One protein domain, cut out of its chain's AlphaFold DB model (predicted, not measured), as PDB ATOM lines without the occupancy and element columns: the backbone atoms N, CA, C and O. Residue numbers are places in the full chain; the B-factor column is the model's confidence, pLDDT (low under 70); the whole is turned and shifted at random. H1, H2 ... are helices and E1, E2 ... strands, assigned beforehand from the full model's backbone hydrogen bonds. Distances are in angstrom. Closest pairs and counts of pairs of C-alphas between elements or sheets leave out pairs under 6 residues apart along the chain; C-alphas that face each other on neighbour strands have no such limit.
ATOM      1  N   TYR A   5     369.611 171.113 321.044       93.69
ATOM      2  CA  TYR A   5     369.893 172.259 320.183       93.69
ATOM      3  C   TYR A   5     371.236 172.111 319.467       93.69
ATOM      4  O   TYR A   5     372.106 171.336 319.865       93.69
ATOM      5  N   GLY A   6     371.421 172.880 318.397       90.50
ATOM      6  CA  GLY A   6     372.592 172.794 317.525       90.50
ATOM      7  C   GLY A   6     372.234 172.260 316.136       90.50
ATOM      8  O   GLY A   6     371.057 172.265 315.782       90.50
ATOM      9  N   PRO A   7     373.226 171.836 315.331       90.94
ATOM     10  CA  PRO A   7     374.643 171.667 315.654       90.94
ATOM     11  C   PRO A   7     375.369 172.999 315.884       90.94
ATOM     12  O   PRO A   7     375.375 173.889 315.037       90.94
ATOM     13  N   VAL A   8     376.021 173.120 317.037       90.94
ATOM     14  CA  VAL A   8     376.818 174.285 317.431       90.94
ATOM     15  C   VAL A   8     378.268 174.079 316.977       90.94
ATOM     16  O   VAL A   8     378.808 172.982 317.164       90.94
ATOM     17  N   PRO A   9     378.931 175.096 316.395       90.25
ATOM     18  CA  PRO A   9     380.353 175.027 316.083       90.25
ATOM     19  C   PRO A   9     381.176 174.752 317.344       90.25
ATOM     20  O   PRO A   9     381.172 175.534 318.293       90.25
ATOM     21  N   SER A  10     381.910 173.644 317.344       87.81
ATOM     22  CA  SER A  10     382.805 173.271 318.433       87.81
ATOM     23  C   SER A  10     384.243 173.446 317.980       87.81
ATOM     24  O   SER A  10     384.690 172.798 317.038       87.81
ATOM     25  N   ARG A  11     385.016 174.275 318.689       88.19
ATOM     26  CA  ARG A  11     386.450 174.435 318.395       88.19
ATOM     27  C   ARG A  11     387.233 173.127 318.555       88.19
ATOM     28  O   ARG A  11     388.230 172.949 317.868       88.19
ATOM     29  N   ARG A  12     386.795 172.237 319.458       90.25
ATOM     30  CA  ARG A  12     387.470 170.961 319.751       90.25
ATOM     31  C   ARG A  12     386.970 169.806 318.882       90.25
ATOM     32  O   ARG A  12     387.764 168.951 318.523       90.25
ATOM     33  N   LEU A  13     385.668 169.763 318.586       86.06
ATOM     34  CA  LEU A  13     385.013 168.619 317.927       86.06
ATOM     35  C   LEU A  13     384.487 168.936 316.516       86.06
ATOM     36  O   LEU A  13     383.850 168.095 315.895       86.06
ATOM     37  N   GLY A  14     384.704 170.149 316.008       87.81
ATOM     38  CA  GLY A  14     384.121 170.631 314.755       87.81
ATOM     39  C   GLY A  14     382.669 171.060 314.947       87.81
ATOM     40  O   GLY A  14     382.357 172.251 314.871       87.81
ATOM     41  N   ARG A  15     381.783 170.111 315.263       89.88
ATOM     42  CA  ARG A  15     380.370 170.372 315.576       89.88
ATOM     43  C   ARG A  15     379.894 169.539 316.761       89.88
ATOM     44  O   ARG A  15     380.401 168.451 317.008       89.88
ATOM     45  N   SER A  16     378.926 170.062 317.506       91.44
ATOM     46  CA  SER A  16     378.332 169.381 318.659       91.44
ATOM     47  C   SER A  16     376.842 169.663 318.773       91.44
ATOM     48  O   SER A  16     376.397 170.767 318.466       91.44
ATOM     49  N   LEU A  17     376.084 168.693 319.275       93.50
ATOM     50  CA  LEU A  17     374.715 168.904 319.737       93.50
ATOM     51  C   LEU A  17     374.740 169.225 321.236       93.50
ATOM     52  O   LEU A  17     375.466 168.587 321.998       93.50
ATOM     53  N   GLY A  18     373.977 170.234 321.638       94.25
ATOM     54  CA  GLY A  18     373.730 170.569 323.034       94.25
ATOM     55  C   GLY A  18     372.451 169.905 323.532       94.25
ATOM     56  O   GLY A  18     371.511 169.705 322.764       94.25
ATOM     57  N   ILE A  19     372.425 169.561 324.817       95.88
ATOM     58  CA  ILE A  19     371.262 168.994 325.505       95.88
ATOM     59  C   ILE A  19     370.997 169.874 326.725       95.88
ATOM     60  O   ILE A  19     371.910 170.090 327.523       95.88
ATOM     61  N   ASP A  20     369.771 170.369 326.869       94.38
ATOM     62  CA  ASP A  20     369.310 171.125 328.034       94.38
ATOM     63  C   ASP A  20     368.185 170.360 328.756       94.38
ATOM     64  O   ASP A  20     367.021 170.421 328.354       94.38
ATOM     65  N   PRO A  21     368.518 169.584 329.805       94.31
ATOM     66  CA  PRO A  21     367.537 168.828 330.572       94.31
ATOM     67  C   PRO A  21     366.938 169.637 331.736       94.31
ATOM     68  O   PRO A  21     366.260 169.051 332.582       94.31
ATOM     69  N   ILE A  22     367.218 170.942 331.843       92.69
ATOM     70  CA  ILE A  22     366.839 171.761 332.998       92.69
ATOM     71  C   ILE A  22     365.840 172.840 332.552       92.69
ATOM     72  O   ILE A  22     366.081 173.545 331.579       92.69
ATOM     73  N   PRO A  23     364.713 173.034 333.262       92.75
ATOM     74  CA  PRO A  23     363.809 174.130 332.961       92.75
ATOM     75  C   PRO A  23     364.510 175.474 333.152       92.75
ATOM     76  O   PRO A  23     365.290 175.656 334.091       92.75
ATOM     77  N   SER A  24     364.162 176.443 332.311       91.62
ATOM     78  CA  SER A  24     364.761 177.779 332.326       91.62
ATOM     79  C   SER A  24     364.848 178.380 333.735       91.62
ATOM     80  O   SER A  24     363.892 178.328 334.516       91.62
ATOM     81  N   LYS A  25     366.010 178.973 334.047       92.38
ATOM     82  CA  LYS A  25     366.276 179.727 335.287       92.38
ATOM     83  C   LYS A  25     365.997 178.932 336.574       92.38
ATOM     84  O   LYS A  25     365.545 179.504 337.572       92.38
ATOM     85  N   THR A  26     366.289 177.631 336.543       94.62
ATOM     86  CA  THR A  26     366.225 176.732 337.701       94.62
ATOM     87  C   THR A  26     367.627 176.510 338.253       94.62
ATOM     88  O   THR A  26     368.459 175.872 337.614       94.62
ATOM     89  N   CYS A  27     367.911 177.088 339.415       93.94
ATOM     90  CA  CYS A  27     369.222 177.043 340.057       93.94
ATOM     91  C   CYS A  27     369.052 177.291 341.559       93.94
ATOM     92  O   CYS A  27     368.092 177.928 341.982       93.94
ATOM     93  N   ASN A  28     369.993 176.841 342.375       95.50
ATOM     94  CA  ASN A  28     370.050 177.190 343.791       95.50
ATOM     95  C   ASN A  28     370.780 178.506 344.089       95.50
ATOM     96  O   ASN A  28     370.784 178.959 345.231       95.50
ATOM     97  N   TYR A  29     371.376 179.129 343.074       95.56
ATOM     98  CA  TYR A  29     372.077 180.402 343.187       95.56
ATOM     99  C   TYR A  29     371.387 181.490 342.372       95.56
ATOM    100  O   TYR A  29     370.673 181.209 341.413       95.56
ATOM    101  N   GLN A  30     371.655 182.748 342.726       94.69
ATOM    102  CA  GLN A  30     371.289 183.935 341.950       94.69
ATOM    103  C   GLN A  30     372.525 184.817 341.762       94.69
ATOM    104  O   GLN A  30     372.663 185.878 342.370       94.69
ATOM    105  N   CYS A  31     373.467 184.338 340.952       95.81
ATOM    106  CA  CYS A  31     374.727 185.035 340.714       95.81
ATOM    107  C   CYS A  31     374.485 186.370 339.992       95.81
ATOM    108  O   CYS A  31     373.778 186.410 338.985       95.81
ATOM    109  N   ILE A  32     375.140 187.446 340.445       96.19
ATOM    110  CA  ILE A  32     375.065 188.772 339.803       96.19
ATOM    111  C   ILE A  32     375.591 188.768 338.357       96.19
ATOM    112  O   ILE A  32     375.190 189.593 337.544       96.19
ATOM    113  N   TYR A  33     376.452 187.802 338.027       95.69
ATOM    114  CA  TYR A  33     377.059 187.610 336.710       95.69
ATOM    115  C   TYR A  33     376.378 186.511 335.873       95.69
ATOM    116  O   TYR A  33     376.934 186.058 334.872       95.69
ATOM    117  N   CYS A  34     375.199 186.026 336.279       95.00
ATOM    118  CA  CYS A  34     374.514 184.967 335.543       95.00
ATOM    119  C   CYS A  34     374.073 185.458 334.153       95.00
ATOM    120  O   CYS A  34     373.204 186.323 334.044       95.00
ATOM    121  N   GLN A  35     374.611 184.857 333.086       93.69
ATOM    122  CA  GLN A  35     374.238 185.181 331.699       93.69
ATOM    123  C   GLN A  35     372.775 184.837 331.377       93.69
ATOM    124  O   GLN A  35     372.187 185.425 330.475       93.69
ATOM    125  N   LEU A  36     372.172 183.915 332.136       90.94
ATOM    126  CA  LEU A  36     370.754 183.553 332.019       90.94
ATOM    127  C   LEU A  36     369.832 184.518 332.794       90.94
ATOM    128  O   LEU A  36     368.607 184.415 332.706       90.94
ATOM    129  N   GLY A  37     370.405 185.467 333.542       92.75
ATOM    130  CA  GLY A  37     369.690 186.445 334.357       92.75
ATOM    131  C   GLY A  37     369.293 185.930 335.743       92.75
ATOM    132  O   GLY A  37     369.855 184.968 336.265       92.75
ATOM    133  N   ARG A  38     368.320 186.617 336.360       93.94
ATOM    134  CA  ARG A  38     367.820 186.292 337.707       93.94
ATOM    135  C   ARG A  38     367.118 184.936 337.727       93.94
ATOM    136  O   ARG A  38     366.290 184.655 336.860       93.94
ATOM    137  N   THR A  39     367.426 184.142 338.744       95.25
ATOM    138  CA  THR A  39     366.812 182.837 339.009       95.25
ATOM    139  C   THR A  39     365.345 183.014 339.383       95.25
ATOM    140  O   THR A  39     365.016 183.873 340.196       95.25
ATOM    141  N   ILE A  40     364.464 182.213 338.778       95.00
ATOM    142  CA  ILE A  40     363.015 182.247 339.060       95.00
ATOM    143  C   ILE A  40     362.563 181.006 339.833       95.00
ATOM    144  O   ILE A  40     361.606 181.078 340.593       95.00
ATOM    145  N   ASN A  41     363.277 179.889 339.672       94.25
ATOM    146  CA  ASN A  41     362.974 178.620 340.321       94.25
ATOM    147  C   ASN A  41     364.144 178.232 341.232       94.25
ATOM    148  O   ASN A  41     365.083 177.557 340.802       94.25
ATOM    149  N   PHE A  42     364.096 178.674 342.490       95.81
ATOM    150  CA  PHE A  42     365.097 178.315 343.494       95.81
ATOM    151  C   PHE A  42     364.845 176.911 344.022       95.81
ATOM    152  O   PHE A  42     363.795 176.632 344.597       95.81
ATOM    153  N   THR A  43     365.806 176.013 343.837       95.00
ATOM    154  CA  THR A  43     365.704 174.654 344.370       95.00
ATOM    155  C   THR A  43     367.079 174.046 344.587       95.00
ATOM    156  O   THR A  43     367.967 174.194 343.752       95.00
ATOM    157  N   ASN A  44     367.236 173.363 345.719       94.56
ATOM    158  CA  ASN A  44     368.400 172.541 346.060       94.56
ATOM    159  C   ASN A  44     368.105 171.039 345.907       94.56
ATOM    160  O   ASN A  44     368.926 170.201 346.273       94.56
ATOM    161  N   GLU A  45     366.925 170.686 345.397       94.75
ATOM    162  CA  GLU A  45     366.483 169.302 345.303       94.75
ATOM    163  C   GLU A  45     366.899 168.687 343.973       94.75
ATOM    164  O   GLU A  45     366.602 169.204 342.892       94.75
ATOM    165  N   ARG A  46     367.550 167.526 344.044       92.12
ATOM    166  CA  ARG A  46     367.866 166.744 342.854       92.12
ATOM    167  C   ARG A  46     366.617 166.001 342.390       92.12
ATOM    168  O   ARG A  46     366.111 165.137 343.099       92.12
ATOM    169  N   LYS A  47     366.176 166.276 341.164       92.00
ATOM    170  CA  LYS A  47     365.061 165.571 340.523       92.00
ATOM    171  C   LYS A  47     365.252 165.462 339.015       92.00
ATOM    172  O   LYS A  47     366.037 166.200 338.426       92.00
ATOM    173  N   ASN A  48     364.502 164.555 338.401       94.38
ATOM    174  CA  ASN A  48     364.362 164.513 336.950       94.38
ATOM    175  C   ASN A  48     363.291 165.529 336.544       94.38
ATOM    176  O   ASN A  48     362.140 165.399 336.954       94.38
ATOM    177  N   TYR A  49     363.669 166.544 335.768       94.00
ATOM    178  CA  TYR A  49     362.722 167.558 335.293       94.00
ATOM    179  C   TYR A  49     361.929 167.105 334.068       94.00
ATOM    180  O   TYR A  49     360.794 167.533 333.886       94.00
ATOM    181  N   TYR A  50     362.520 166.224 333.263       95.50
ATOM    182  CA  TYR A  50     361.911 165.653 332.069       95.50
ATOM    183  C   TYR A  50     362.217 164.148 331.992       95.50
ATOM    184  O   TYR A  50     363.262 163.720 332.501       95.50
ATOM    185  N   PRO A  51     361.343 163.333 331.372       95.75
ATOM    186  CA  PRO A  51     361.628 161.924 331.123       95.75
ATOM    187  C   PRO A  51     362.850 161.761 330.216       95.75
ATOM    188  O   PRO A  51     362.959 162.393 329.163       95.75
ATOM    189  N   LYS A  52     363.780 160.884 330.605       95.38
ATOM    190  CA  LYS A  52     365.014 160.637 329.837       95.38
ATOM    191  C   LYS A  52     364.712 160.082 328.444       95.38
ATOM    192  O   LYS A  52     365.457 160.338 327.503       95.38
ATOM    193  N   GLU A  53     363.621 159.337 328.312       97.00
ATOM    194  CA  GLU A  53     363.174 158.712 327.072       97.00
ATOM    195  C   GLU A  53     362.830 159.763 326.012       97.00
ATOM    196  O   GLU A  53     363.223 159.602 324.856       97.00
ATOM    197  N   GLU A  54     362.181 160.865 326.410       96.38
ATOM    198  CA  GLU A  54     361.867 161.982 325.510       96.38
ATOM    199  C   GLU A  54     363.145 162.654 324.996       96.38
ATOM    200  O   GLU A  54     363.295 162.874 323.795       96.38
ATOM    201  N   ILE A  55     364.098 162.916 325.895       96.62
ATOM    202  CA  ILE A  55     365.380 163.541 325.541       96.62
ATOM    203  C   ILE A  55     366.156 162.640 324.574       96.62
ATOM    204  O   ILE A  55     366.646 163.106 323.549       96.62
ATOM    205  N   ILE A  56     366.254 161.339 324.863       96.94
ATOM    206  CA  ILE A  56     366.972 160.381 324.012       96.94
ATOM    207  C   ILE A  56     366.316 160.270 322.631       96.94
ATOM    208  O   ILE A  56     367.026 160.200 321.625       96.94
ATOM    209  N   ALA A  57     364.982 160.241 322.565       97.19
ATOM    210  CA  ALA A  57     364.259 160.223 321.298       97.19
ATOM    211  C   ALA A  57     364.581 161.471 320.461       97.19
ATOM    212  O   ALA A  57     364.909 161.348 319.282       97.19
ATOM    213  N   GLU A  58     364.583 162.648 321.089       96.69
ATOM    214  CA  GLU A  58     364.910 163.906 320.422       96.69
ATOM    215  C   GLU A  58     366.376 163.970 319.966       96.69
ATOM    216  O   GLU A  58     366.655 164.419 318.856       96.69
ATOM    217  N   VAL A  59     367.319 163.455 320.764       95.81
ATOM    218  CA  VAL A  59     368.738 163.363 320.375       95.81
ATOM    219  C   VAL A  59     368.911 162.474 319.144       95.81
ATOM    220  O   VAL A  59     369.630 162.844 318.218       95.81
ATOM    221  N   ARG A  60     368.253 161.309 319.106       95.94
ATOM    222  CA  ARG A  60     368.316 160.409 317.941       95.94
ATOM    223  C   ARG A  60     367.778 161.084 316.686       95.94
ATOM    224  O   ARG A  60     368.369 160.928 315.621       95.94
ATOM    225  N   GLU A  61     366.687 161.827 316.818       95.31
ATOM    226  CA  GLU A  61     366.105 162.578 315.710       95.31
ATOM    227  C   GLU A  61     367.049 163.689 315.228       95.31
ATOM    228  O   GLU A  61     367.324 163.790 314.035       95.31
ATOM    229  N   ALA A  62     367.648 164.450 316.147       93.94
ATOM    230  CA  ALA A  62     368.624 165.483 315.810       93.94
ATOM    231  C   ALA A  62     369.869 164.917 315.102       93.94
ATOM    232  O   ALA A  62     370.386 165.535 314.173       93.94
ATOM    233  N   ILE A  63     370.344 163.731 315.503       93.19
ATOM    234  CA  ILE A  63     371.467 163.056 314.833       93.19
ATOM    235  C   ILE A  63     371.097 162.701 313.390       93.19
ATOM    236  O   ILE A  63     371.862 163.025 312.487       93.19
ATOM    237  N   LYS A  64     369.917 162.106 313.158       93.19
ATOM    238  CA  LYS A  64     369.442 161.771 311.804       93.19
ATOM    239  C   LYS A  64     369.309 163.011 310.920       93.19
ATOM    240  O   LYS A  64     369.757 163.015 309.781       93.19
ATOM    241  N   GLN A  65     368.749 164.095 311.456       91.19
ATOM    242  CA  GLN A  65     368.583 165.356 310.720       91.19
ATOM    243  C   GLN A  65     369.920 166.018 310.346       91.19
ATOM    244  O   GLN A  65     369.993 166.795 309.390       91.19
ATOM    245  N   HIS A  66     370.986 165.730 311.092       87.75
ATOM    246  CA  HIS A  66     372.287 166.371 310.933       87.75
ATOM    247  C   HIS A  66     373.423 165.404 310.582       87.75
ATOM    248  O   HIS A  66     374.584 165.788 310.717       87.75
ATOM    249  N   GLU A  67     373.116 164.216 310.065       79.75
ATOM    250  CA  GLU A  67     374.083 163.155 309.740       79.75
ATOM    251  C   GLU A  67     375.240 163.686 308.866       79.75
ATOM    252  O   GLU A  67     376.391 163.718 309.295       79.75
ATOM    253  N   ASN A  68     374.920 164.328 307.735       72.88
ATOM    254  CA  ASN A  68     375.904 164.951 306.828       72.88
ATOM    255  C   ASN A  68     376.637 166.175 307.416       72.88
ATOM    256  O   ASN A  68     377.622 166.675 306.867       72.88
ATOM    257  N   ASN A  69     376.108 166.738 308.498       68.62
ATOM    258  CA  ASN A  69     376.581 167.974 309.101       68.62
ATOM    259  C   ASN A  69     377.503 167.719 310.300       68.62
ATOM    260  O   ASN A  69     378.324 168.587 310.587       68.62
ATOM    261  N   LEU A  70     377.397 166.578 310.979       64.69
ATOM    262  CA  LEU A  70     378.225 166.227 312.136       64.69
ATOM    263  C   LEU A  70     379.606 165.678 311.736       64.69
ATOM    264  O   LEU A  70     380.556 165.818 312.500       64.69
ATOM    265  N   GLU A  71     379.746 165.141 310.522       61.62
ATOM    266  CA  GLU A  71     380.967 164.473 310.046       61.62
ATOM    267  C   GLU A  71     382.004 165.378 309.372       61.62
ATOM    268  O   GLU A  71     383.001 164.876 308.855       61.62
ATOM    269  N   LYS A  72     381.831 166.708 309.368       54.47
ATOM    270  CA  LYS A  72     382.844 167.621 308.808       54.47
ATOM    271  C   LYS A  72     384.100 167.653 309.695       54.47
ATOM    272  O   LYS A  72     384.346 168.627 310.406       54.47
TER     273      LYS A  72
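This is residues 5 to 72 of the 74 residues of an uncharacterized protein of Candidatus Lokiarchaeota archaeon (UniProt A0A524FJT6). A two-stranded hairpin, E1 and E2, and the longer helix H1 lie near each other at one end of a flat, loose outline, while the long link of residues 20 to 51 loops out to the other end and folds back. The short helix H2 follows H1 and turns toward the hairpin. The printed part has 68 residues, with two named strands and then two named helices in the order E1, E2, H1, H2; the sheet, order E1 - E2, is antiparallel. The class is mixed, helices and strands, with under half of the residues in named elements. The whole is loose, with a radius of gyration of the C-alphas of 15.3 A and spans of 40 by 29 by 15 A.

E1, residues 5 to 10, and E2, residues 14 to 19, form a hairpin of antiparallel neighbours, their directions at 146 degrees. N 8 and O 16 are 2.8 A apart and N 10 and O 14 2.9 A, both within hydrogen-bond range. Residues 26 to 27 pair with residues 41 to 42, parallel, inside the long link. H1, residues 52 to 65, is near E1 and E2 through its residues 55 to 63. H2, residues 67 to 70, is close to H1 but not clearly touching it; their closest C-alphas, Ile 63 and Leu 70, are 7.9 A apart. The closest C-alphas of E2 and H2, Arg 15 and Leu 70, are 5.8 A apart. In H1 every O i to N i+4 pair is within hydrogen-bond range; H2 is too short for such a pair.

E1 begins at C-alpha 5, (369.893, 172.259, 320.183), and is 13.1 A long; E2 is 16.8 A long. H1 spans 20.0 A from C-alpha 52, (365.014, 160.637, 329.837). H2 ends at C-alpha 70, (378.225, 166.227, 312.136), after 5.7 A.

The C-alphas farthest apart, Ile 32 and Asn 68, are 40.7 A apart. The printed part has no cut. The link from E2 to H1 is long, 32 residues; those from E1 to E2 and from H1 to H2 are tight. Mean pLDDT of the printed part is 91.2, and residues 69 to 72 are under 70.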